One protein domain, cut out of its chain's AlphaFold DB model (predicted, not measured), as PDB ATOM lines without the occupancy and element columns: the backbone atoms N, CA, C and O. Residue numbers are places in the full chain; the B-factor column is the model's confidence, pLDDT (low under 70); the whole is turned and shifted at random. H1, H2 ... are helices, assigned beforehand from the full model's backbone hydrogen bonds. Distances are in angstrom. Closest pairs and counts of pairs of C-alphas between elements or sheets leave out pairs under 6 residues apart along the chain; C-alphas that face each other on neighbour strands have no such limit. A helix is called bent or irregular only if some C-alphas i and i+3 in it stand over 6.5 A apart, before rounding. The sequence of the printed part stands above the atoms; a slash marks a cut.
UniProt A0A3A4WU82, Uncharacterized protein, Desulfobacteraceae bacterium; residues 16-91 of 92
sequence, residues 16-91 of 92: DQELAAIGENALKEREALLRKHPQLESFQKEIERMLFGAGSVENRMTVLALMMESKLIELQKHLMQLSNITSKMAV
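This is residues 16 to 91 of the 92 residues of an uncharacterized protein of Desulfobacteraceae bacterium (UniProt A0A3A4WU82). One long helix, H3, makes most of the longest axis, and two shorter helices fold back and forth at its beginning, so that the three form an open, uneven Z. H2 is the slanting bar of the Z: its last part packs on the beginning of H3, its first part meets the end of H1 at a corner, and residues 16 to 29 of H1 and 68 to 91, mostly H3, stick out free. The printed part has 76 residues with three named helices, in the order H1, H2, H3, and no named strand; the class is all helix. It is only just extended, close to loose, with a radius of gyration of the C-alphas of 17.6 A, and the C-alphas span 61 by 28 by 20 A.

The longest helix, H3, holds residues 57 to 89 and measures 48.2 A from first to last C-alpha, from C-alpha 57 at (235.518, 306.029, 421.917) to C-alpha 89 at (278.951, 293.626, 405.120). H2, residues 38 to 52, measures 21.8 A. It is irregular, but only just: C-alphas 39 and 42 are 6.7 A apart. H1, residues 16 to 36, measures 30.4 A and begins with C-alpha 16 at (230.378, 321.206, 420.670).

H3 touches H2, with residues 60 to 64 of H3 and 47 to 51 of H2 alone. The closest C-alphas of the two are those of Leu 51 and Arg 60, 5.4 A apart. H2 and H3 run opposite ways at a steep tilt of 41 degrees and form a helical hairpin. H1 and H2 are close but not clearly touching; their closest C-alphas are those of Leu 34 and Leu 40, 6.1 A apart. These two run opposite ways at a steep tilt of 39 degrees. H1 and H3 are apart. In H1 and H3 every O i to N i+4 pair is within hydrogen-bond range; in H2 9 of 11 are.

The two C-alphas farthest apart are those of Gln 17 and Val 91, 61.5 A. The printed part runs from residue 16 to residue 91 of a chain of 92 residues and has no cut. Both links are tight: one residue between H1 and H2, and four between H2 and H3. Residues 35 to 40, of which 38 to 40 belong to H2, also stand free. The mean pLDDT of the printed part is 90.6, and residues 90 to 91 are under 70.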
ATOM      1  N   ASP A  16     230.606 322.239 421.687       85.50
ATOM      2  CA  ASP A  16     230.378 321.206 420.670       85.50
ATOM      3  C   ASP A  16     230.781 321.686 419.267       85.50
ATOM      4  O   ASP A  16     231.286 320.912 418.454       85.50
ATOM      5  N   GLN A  17     230.623 322.986 418.997       88.12
ATOM      6  CA  GLN A  17     231.017 323.607 417.736       88.12
ATOM      7  C   GLN A  17     232.541 323.632 417.548       88.12
ATOM      8  O   GLN A  17     233.033 323.363 416.451       88.12
ATOM      9  N   GLU A  18     233.305 323.900 418.607       86.81
ATOM     10  CA  GLU A  18     234.768 323.846 418.559       86.81
ATOM     11  C   GLU A  18     235.279 322.405 418.427       86.81
ATOM     12  O   GLU A  18     236.232 322.156 417.687       86.81
ATOM     13  N   LEU A  19     234.632 321.442 419.091       85.69
ATOM     14  CA  LEU A  19     234.953 320.019 418.948       85.69
ATOM     15  C   LEU A  19     234.682 319.515 417.526       85.69
ATOM     16  O   LEU A  19     235.526 318.826 416.946       85.69
ATOM     17  N   ALA A  20     233.549 319.903 416.937       87.75
ATOM     18  CA  ALA A  20     233.228 319.592 415.547       87.75
ATOM     19  C   ALA A  20     234.266 320.188 414.582       87.75
ATOM     20  O   ALA A  20     234.752 319.488 413.693       87.75
ATOM     21  N   ALA A  21     234.673 321.442 414.806       91.25
ATOM     22  CA  ALA A  21     235.698 322.100 413.999       91.25
ATOM     23  C   ALA A  21     237.065 321.400 414.097       91.25
ATOM     24  O   ALA A  21     237.749 321.233 413.086       91.25
ATOM     25  N   ILE A  22     237.462 320.937 415.289       91.06
ATOM     26  CA  ILE A  22     238.679 320.127 415.458       91.06
ATOM     27  C   ILE A  22     238.580 318.828 414.655       91.06
ATOM     28  O   ILE A  22     239.529 318.471 413.958       91.06
ATOM     29  N   GLY A  23     237.442 318.135 414.735       88.56
ATOM     30  CA  GLY A  23     237.215 316.897 413.989       88.56
ATOM     31  C   GLY A  23     237.319 317.102 412.477       88.56
ATOM     32  O   GLY A  23     238.012 316.345 411.797       88.56
ATOM     33  N   GLU A  24     236.697 318.157 411.952       93.50
ATOM     34  CA  GLU A  24     236.758 318.486 410.526       93.50
ATOM     35  C   GLU A  24     238.187 318.823 410.075       93.50
ATOM     36  O   GLU A  24     238.645 318.345 409.034       93.50
ATOM     37  N   ASN A  25     238.926 319.595 410.877       93.25
ATOM     38  CA  ASN A  25     240.321 319.920 410.584       93.25
ATOM     39  C   ASN A  25     241.206 318.667 410.576       93.25
ATOM     40  O   ASN A  25     241.988 318.483 409.643       93.25
ATOM     41  N   ALA A  26     241.032 317.764 411.544       90.69
ATOM     42  CA  ALA A  26     241.773 316.507 411.592       90.69
ATOM     43  C   ALA A  26     241.507 315.628 410.356       90.69
ATOM     44  O   ALA A  26     242.429 315.017 409.811       90.69
ATOM     45  N   LEU A  27     240.261 315.593 409.865       93.81
ATOM     46  CA  LEU A  27     239.919 314.881 408.630       93.81
ATOM     47  C   LEU A  27     240.598 315.505 407.405       93.81
ATOM     48  O   LEU A  27     241.179 314.773 406.601       93.81
ATOM     49  N   LYS A  28     240.596 316.838 407.292       95.81
ATOM     50  CA  LYS A  28     241.261 317.560 406.192       95.81
ATOM     51  C   LYS A  28     242.769 317.327 406.176       95.81
ATOM     52  O   LYS A  28     243.345 317.086 405.114       95.81
ATOM     53  N   GLU A  29     243.415 317.376 407.338       96.44
ATOM     54  CA  GLU A  29     244.851 317.108 407.468       96.44
ATOM     55  C   GLU A  29     245.190 315.673 407.059       96.44
ATOM     56  O   GLU A  29     246.125 315.451 406.284       96.44
ATOM     57  N   ARG A  30     244.382 314.701 407.500       94.88
ATOM     58  CA  ARG A  30     244.506 313.300 407.084       94.88
ATOM     59  C   ARG A  30     244.388 313.157 405.567       94.88
ATOM     60  O   ARG A  30     245.243 312.531 404.947       94.88
ATOM     61  N   GLU A  31     243.374 313.750 404.946       96.75
ATOM     62  CA  GLU A  31     243.185 313.687 403.489       96.75
ATOM     63  C   GLU A  31     244.330 314.352 402.716       96.75
ATOM     64  O   GLU A  31     244.770 313.851 401.678       96.75
ATOM     65  N   ALA A  32     244.851 315.478 403.206       97.19
ATOM     66  CA  ALA A  32     246.025 316.119 402.624       97.19
ATOM     67  C   ALA A  32     247.267 315.215 402.712       97.19
ATOM     68  O   ALA A  32     248.003 315.087 401.729       97.19
ATOM     69  N   LEU A  33     247.469 314.543 403.851       96.31
ATOM     70  CA  LEU A  33     248.564 313.595 404.045       96.31
ATOM     71  C   LEU A  33     248.459 312.403 403.085       96.31
ATOM     72  O   LEU A  33     249.450 312.056 402.446       96.31
ATOM     73  N   LEU A  34     247.270 311.811 402.942       97.00
ATOM     74  CA  LEU A  34     247.042 310.663 402.056       97.00
ATOM     75  C   LEU A  34     247.224 311.027 400.580       97.00
ATOM     76  O   LEU A  34     247.830 310.261 399.835       97.00
ATOM     77  N   ARG A  35     246.801 312.227 400.161       96.81
ATOM     78  CA  ARG A  35     247.083 312.724 398.803       96.81
ATOM     79  C   ARG A  35     248.579 312.881 398.544       96.81
ATOM     80  O   ARG A  35     249.043 312.566 397.452       96.81
ATOM     81  N   LYS A  36     249.336 313.362 399.535       97.88
ATOM     82  CA  LYS A  36     250.795 313.525 399.434       97.88
ATOM     83  C   LYS A  36     251.539 312.186 399.483       97.88
ATOM     84  O   LYS A  36     252.600 312.053 398.877       97.88
ATOM     85  N   HIS A  37     250.987 311.206 400.192       96.31
ATOM     86  CA  HIS A  37     251.580 309.890 400.394       96.31
ATOM     87  C   HIS A  37     250.559 308.772 400.111       96.31
ATOM     88  O   HIS A  37     250.090 308.124 401.053       96.31
ATOM     89  N   PRO A  38     250.234 308.497 398.829       95.94
ATOM     90  CA  PRO A  38     249.218 307.509 398.457       95.94
ATOM     91  C   PRO A  38     249.492 306.097 398.986       95.94
ATOM     92  O   PRO A  38     248.566 305.323 399.205       95.94
ATOM     93  N   GLN A  39     250.754 305.754 399.254       94.44
ATOM     94  CA  GLN A  39     251.137 304.479 399.865       94.44
ATOM     95  C   GLN A  39     250.571 304.273 401.280       94.44
ATOM     96  O   GLN A  39     250.563 303.148 401.770       94.44
ATOM     97  N   LEU A  40     250.116 305.341 401.947       93.94
ATOM     98  CA  LEU A  40     249.523 305.271 403.284       93.94
ATOM     99  C   LEU A  40     248.028 304.909 403.266       93.94
ATOM    100  O   LEU A  40     247.475 304.589 404.315       93.94
ATOM    101  N   GLU A  41     247.377 304.900 402.097       94.94
ATOM    102  CA  GLU A  41     245.964 304.513 401.933       94.94
ATOM    103  C   GLU A  41     245.651 303.131 402.514       94.94
ATOM    104  O   GLU A  41     244.612 302.929 403.143       94.94
ATOM    105  N   SER A  42     246.545 302.160 402.306       93.31
ATOM    106  CA  SER A  42     246.365 300.798 402.816       93.31
ATOM    107  C   SER A  42     246.342 300.773 404.343       93.31
ATOM    108  O   SER A  42     245.446 300.157 404.922       93.31
ATOM    109  N   PHE A  43     247.258 301.504 404.985       91.75
ATOM    110  CA  PHE A  43     247.305 301.651 406.438       91.75
ATOM    111  C   PHE A  43     246.078 302.392 406.971       91.75
ATOM    112  O   PHE A  43     245.494 301.967 407.966       91.75
ATOM    113  N   GLN A  44     245.623 303.448 406.292       94.44
ATOM    114  CA  GLN A  44     244.409 304.154 406.701       94.44
ATOM    115  C   GLN A  44     243.178 303.235 406.676       94.44
ATOM    116  O   GLN A  44     242.395 303.232 407.625       94.44
ATOM    117  N   LYS A  45     243.029 302.408 405.635       94.38
ATOM    118  CA  LYS A  45     241.934 301.425 405.529       94.38
ATOM    119  C   LYS A  45     242.015 300.326 406.584       94.38
ATOM    120  O   LYS A  45     240.996 299.735 406.938       94.38
ATOM    121  N   GLU A  46     243.214 299.982 407.035       92.12
ATOM    122  CA  GLU A  46     243.413 299.043 408.140       92.12
ATOM    123  C   GLU A  46     242.977 299.666 409.469       92.12
ATOM    124  O   GLU A  46     242.181 299.063 410.189       92.12
ATOM    125  N   ILE A  47     243.402 300.904 409.740       92.25
ATOM    126  CA  ILE A  47     242.968 301.678 410.911       92.25
ATOM    127  C   ILE A  47     241.440 301.770 410.946       92.25
ATOM    128  O   ILE A  47     240.827 301.437 411.954       92.25
ATOM    129  N   GLU A  48     240.800 302.149 409.841       92.38
ATOM    130  CA  GLU A  48     239.338 302.266 409.775       92.38
ATOM    131  C   GLU A  48     238.625 300.943 410.070       92.38
ATOM    132  O   GLU A  48     237.670 300.924 410.848       92.38
ATOM    133  N   ARG A  49     239.116 299.827 409.516       91.62
ATOM    134  CA  ARG A  49     238.556 298.495 409.780       91.62
ATOM    135  C   ARG A  49     238.683 298.094 411.247       91.62
ATOM    136  O   ARG A  49     237.714 297.607 411.826       91.62
ATOM    137  N   MET A  50     239.843 298.329 411.852       89.19
ATOM    138  CA  MET A  50     240.091 298.003 413.259       89.19
ATOM    139  C   MET A  50     239.235 298.858 414.201       89.19
ATOM    140  O   MET A  50     238.688 298.351 415.179       89.19
ATOM    141  N   LEU A  51     239.056 300.145 413.888       89.31
ATOM    142  CA  LEU A  51     238.254 301.049 414.715       89.31
ATOM    143  C   LEU A  51     236.750 300.858 414.553       89.31
ATOM    144  O   LEU A  51     236.014 301.071 415.518       89.31
ATOM    145  N   PHE A  52     236.288 300.426 413.378       87.62
ATOM    146  CA  PHE A  52     234.879 300.107 413.157       87.62
ATOM    147  C   PHE A  52     234.384 299.023 414.130       87.62
ATOM    148  O   PHE A  52     233.284 299.135 414.667       87.62
ATOM    149  N   GLY A  53     235.223 298.024 414.431       80.56
ATOM    150  CA  GLY A  53     234.898 296.935 415.360       80.56
ATOM    151  C   GLY A  53     235.026 297.270 416.853       80.56
ATOM    152  O   GLY A  53     234.538 296.510 417.683       80.56
ATOM    153  N   ALA A  54     235.658 298.391 417.221       81.69
ATOM    154  CA  ALA A  54     236.011 298.691 418.615       81.69
ATOM    155  C   ALA A  54     234.848 299.258 419.459       81.69
ATOM    156  O   ALA A  54     234.921 299.286 420.689       81.69
ATOM    157  N   GLY A  55     233.754 299.697 418.829       83.44
ATOM    158  CA  GLY A  55     232.596 300.244 419.540       83.44
ATOM    159  C   GLY A  55     232.866 301.642 420.105       83.44
ATOM    160  O   GLY A  55     232.891 302.604 419.331       83.44
ATOM    161  N   SER A  56     233.032 301.753 421.432       87.69
ATOM    162  CA  SER A  56     233.140 303.030 422.163       87.69
ATOM    163  C   SER A  56     234.398 303.833 421.815       87.69
ATOM    164  O   SER A  56     235.371 303.315 421.262       87.69
ATOM    165  N   VAL A  57     234.386 305.124 422.158       82.88
ATOM    166  CA  VAL A  57     235.518 306.029 421.917       82.88
ATOM    167  C   VAL A  57     236.751 305.598 422.713       82.88
ATOM    168  O   VAL A  57     237.842 305.578 422.140       82.88
ATOM    169  N   GLU A  58     236.608 305.193 423.982       84.94
ATOM    170  CA  GLU A  58     237.753 304.710 424.768       84.94
ATOM    171  C   GLU A  58     238.386 303.480 424.119       84.94
ATOM    172  O   GLU A  58     239.601 303.441 423.927       84.94
ATOM    173  N   ASN A  59     237.566 302.519 423.690       87.56
ATOM    174  CA  ASN A  59     238.049 301.306 423.037       87.56
ATOM    175  C   ASN A  59     238.779 301.617 421.729       87.56
ATOM    176  O   ASN A  59     239.830 301.036 421.459       87.56
ATOM    177  N   ARG A  60     238.268 302.556 420.924       88.88
ATOM    178  CA  ARG A  60     238.944 303.012 419.697       88.88
ATOM    179  C   ARG A  60     240.320 303.600 420.001       88.88
ATOM    180  O   ARG A  60     241.282 303.281 419.308       88.88
ATOM    181  N   MET A  61     240.434 304.414 421.050       89.88
ATOM    182  CA  MET A  61     241.720 304.985 421.462       89.88
ATOM    183  C   MET A  61     242.689 303.920 421.981       89.88
ATOM    184  O   MET A  61     243.875 303.971 421.656       89.88
ATOM    185  N   THR A  62     242.200 302.923 422.724       90.00
ATOM    186  CA  THR A  62     243.008 301.773 423.154       90.00
ATOM    187  C   THR A  62     243.505 300.961 421.960       90.00
ATOM    188  O   THR A  62     244.693 300.651 421.889       90.00
ATOM    189  N   VAL A  63     242.635 300.661 420.992       91.00
ATOM    190  CA  VAL A  63     243.009 299.942 419.765       91.00
ATOM    191  C   VAL A  63     244.062 300.722 418.980       91.00
ATOM    192  O   VAL A  63     245.078 300.144 418.602       91.00
ATOM    193  N   LEU A  64     243.886 302.037 418.800       90.62
ATOM    194  CA  LEU A  64     244.888 302.886 418.147       90.62
ATOM    195  C   LEU A  64     246.248 302.828 418.850       90.62
ATOM    196  O   LEU A  64     247.270 302.672 418.182       90.62
ATOM    197  N   ALA A  65     246.270 302.931 420.180       90.69
ATOM    198  CA  ALA A  65     247.510 302.876 420.948       90.69
ATOM    199  C   ALA A  65     248.243 301.538 420.747       90.69
ATOM    200  O   ALA A  65     249.444 301.534 420.480       90.69
ATOM    201  N   LEU A  66     247.510 300.420 420.788       91.75
ATOM    202  CA  LEU A  66     248.066 299.085 420.553       91.75
ATOM    203  C   LEU A  66     248.596 298.919 419.123       91.75
ATOM    204  O   LEU A  66     249.668 298.347 418.924       91.75
ATOM    205  N   MET A  67     247.889 299.447 418.119       92.19
ATOM    206  CA  MET A  67     248.355 299.426 416.727       92.19
ATOM    207  C   MET A  67     249.678 300.185 416.566       92.19
ATOM    208  O   MET A  67     250.597 299.698 415.904       92.19
ATOM    209  N   MET A  68     249.801 301.359 417.195       91.62
ATOM    210  CA  MET A  68     251.034 302.151 417.170       91.62
ATOM    211  C   MET A  68     252.189 301.426 417.867       91.62
ATOM    212  O   MET A  68     253.285 301.352 417.312       91.62
ATOM    213  N   GLU A  69     251.944 300.858 419.049       93.94
ATOM    214  CA  GLU A  69     252.945 300.093 419.798       93.94
ATOM    215  C   GLU A  69     253.443 298.886 418.996       93.94
ATOM    216  O   GLU A  69     254.649 298.715 418.807       93.94
ATOM    217  N   SER A  70     252.522 298.105 418.428       92.50
ATOM    218  CA  SER A  70     252.862 296.967 417.571       92.50
ATOM    219  C   SER A  70     253.720 297.396 416.380       92.50
ATOM    220  O   SER A  70     254.706 296.730 416.052       92.50
ATOM    221  N   LYS A  71     253.390 298.527 415.739       91.69
ATOM    222  CA  LYS A  71     254.160 299.004 414.586       91.69
ATOM    223  C   LYS A  71     255.554 299.491 414.974       91.69
ATOM    224  O   LYS A  71     256.503 299.260 414.227       91.69
ATOM    225  N   LEU A  72     255.705 300.116 416.141       93.88
ATOM    226  CA  LEU A  72     257.012 300.513 416.669       93.88
ATOM    227  C   LEU A  72     257.908 299.298 416.934       93.88
ATOM    228  O   LEU A  72     259.080 299.321 416.555       93.88
ATOM    229  N   ILE A  73     257.357 298.226 417.509       94.38
ATOM    230  CA  ILE A  73     258.089 296.970 417.742       94.38
ATOM    231  C   ILE A  73     258.556 296.361 416.410       94.38
ATOM    232  O   ILE A  73     259.709 295.943 416.280       94.38
ATOM    233  N   GLU A  74     257.688 296.340 415.396       94.81
ATOM    234  CA  GLU A  74     258.032 295.838 414.061       94.81
ATOM    235  C   GLU A  74     259.156 296.662 413.413       94.81
ATOM    236  O   GLU A  74     260.134 296.102 412.911       94.81
ATOM    237  N   LEU A  75     259.065 297.992 413.482       94.44
ATOM    238  CA  LEU A  75     260.102 298.889 412.969       94.44
ATOM    239  C   LEU A  75     261.434 298.687 413.697       94.44
ATOM    240  O   LEU A  75     262.476 298.613 413.047       94.44
ATOM    241  N   GLN A  76     261.415 298.532 415.022       94.69
ATOM    242  CA  GLN A  76     262.615 298.242 415.806       94.69
ATOM    243  C   GLN A  76     263.266 296.923 415.368       94.69
ATOM    244  O   GLN A  76     264.490 296.852 415.219       94.69
ATOM    245  N   LYS A  77     262.460 295.890 415.105       95.19
ATOM    246  CA  LYS A  77     262.942 294.602 414.595       95.19
ATOM    247  C   LYS A  77     263.586 294.748 413.215       95.19
ATOM    248  O   LYS A  77     264.688 294.241 413.011       95.19
ATOM    249  N   HIS A  78     262.939 295.457 412.289       94.06
ATOM    250  CA  HIS A  78     263.486 295.698 410.951       94.06
ATOM    251  C   HIS A  78     264.791 296.501 411.000       94.06
ATOM    252  O   HIS A  78     265.752 296.151 410.317       94.06
ATOM    253  N   LEU A  79     264.875 297.523 411.857       95.00
ATOM    254  CA  LEU A  79     266.105 298.291 412.062       95.00
ATOM    255  C   LEU A  79     267.243 297.423 412.611       95.00
ATOM    256  O   LEU A  79     268.365 297.506 412.118       95.00
ATOM    257  N   MET A  80     266.964 296.549 413.583       94.00
ATOM    258  CA  MET A  80     267.968 295.628 414.125       94.00
ATOM    259  C   MET A  80     268.470 294.644 413.059       94.00
ATOM    260  O   MET A  80     269.668 294.385 412.962       94.00
ATOM    261  N   GLN A  81     267.569 294.119 412.226       93.88
ATOM    262  CA  GLN A  81     267.938 293.242 411.112       93.88
ATOM    263  C   GLN A  81     268.829 293.961 410.096       93.88
ATOM    264  O   GLN A  81     269.868 293.421 409.717       93.88
ATOM    265  N   LEU A  82     268.465 295.185 409.706       93.69
ATOM    266  CA  LEU A  82     269.268 296.004 408.799       93.69
ATOM    267  C   LEU A  82     270.645 296.318 409.388       93.69
ATOM    268  O   LEU A  82     271.642 296.144 408.693       93.69
ATOM    269  N   SER A  83     270.718 296.691 410.670       92.81
ATOM    270  CA  SER A  83     271.988 296.928 411.367       92.81
ATOM    271  C   SER A  83     272.883 295.688 411.365       92.81
ATOM    272  O   SER A  83     274.085 295.789 411.149       92.81
ATOM    273  N   ASN A  84     272.314 294.502 411.574       91.38
ATOM    274  CA  ASN A  84     273.089 293.262 411.550       91.38
ATOM    275  C   ASN A  84     273.634 292.954 410.148       91.38
ATOM    276  O   ASN A  84     274.741 292.430 410.025       91.38
ATOM    277  N   ILE A  85     272.872 293.259 409.095       92.94
ATOM    278  CA  ILE A  85     273.313 293.075 407.707       92.94
ATOM    279  C   ILE A  85     274.453 294.044 407.387       92.94
ATOM    280  O   ILE A  85     275.495 293.607 406.902       92.94
ATOM    281  N   THR A  86     274.301 295.332 407.705       89.94
ATOM    282  CA  THR A  86     275.338 296.338 407.434       89.94
ATOM    283  C   THR A  86     276.619 296.061 408.216       89.94
ATOM    284  O   THR A  86     277.700 296.134 407.639       89.94
ATOM    285  N   SER A  87     276.524 295.649 409.484       86.44
ATOM    286  CA  SER A  87     277.697 295.242 410.269       86.44
ATOM    287  C   SER A  87     278.404 294.013 409.691       86.44
ATOM    288  O   SER A  87     279.627 293.962 409.720       86.44
ATOM    289  N   LYS A  88     277.678 293.038 409.132       81.25
ATOM    290  CA  LYS A  88     278.293 291.871 408.470       81.25
ATOM    291  C   LYS A  88     278.979 292.242 407.154       81.25
ATOM    292  O   LYS A  88     280.054 291.725 406.869       81.25
ATOM    293  N   MET A  89     278.377 293.143 406.380       74.50
ATOM    294  CA  MET A  89     278.951 293.626 405.120       74.50
ATOM    295  C   MET A  89     280.177 294.521 405.326       74.50
ATOM    296  O   MET A  89     281.046 294.529 404.474       74.50
ATOM    297  N   ALA A  90     280.272 295.250 406.442       68.94
ATOM    298  CA  ALA A  90     281.424 296.105 406.748       68.94
ATOM    299  C   ALA A  90     282.676 295.335 407.220       68.94
ATOM    300  O   ALA A  90     283.750 295.920 407.317       68.94
ATOM    301  N   VAL A  91     282.531 294.049 407.557       59.44
ATOM    302  CA  VAL A  91     283.616 293.163 408.029       59.44
ATOM    303  C   VAL A  91     284.041 292.161 406.938       59.44
ATOM    304  O   VAL A  91     284.971 291.385 407.148       59.44
TER     305      VAL A  91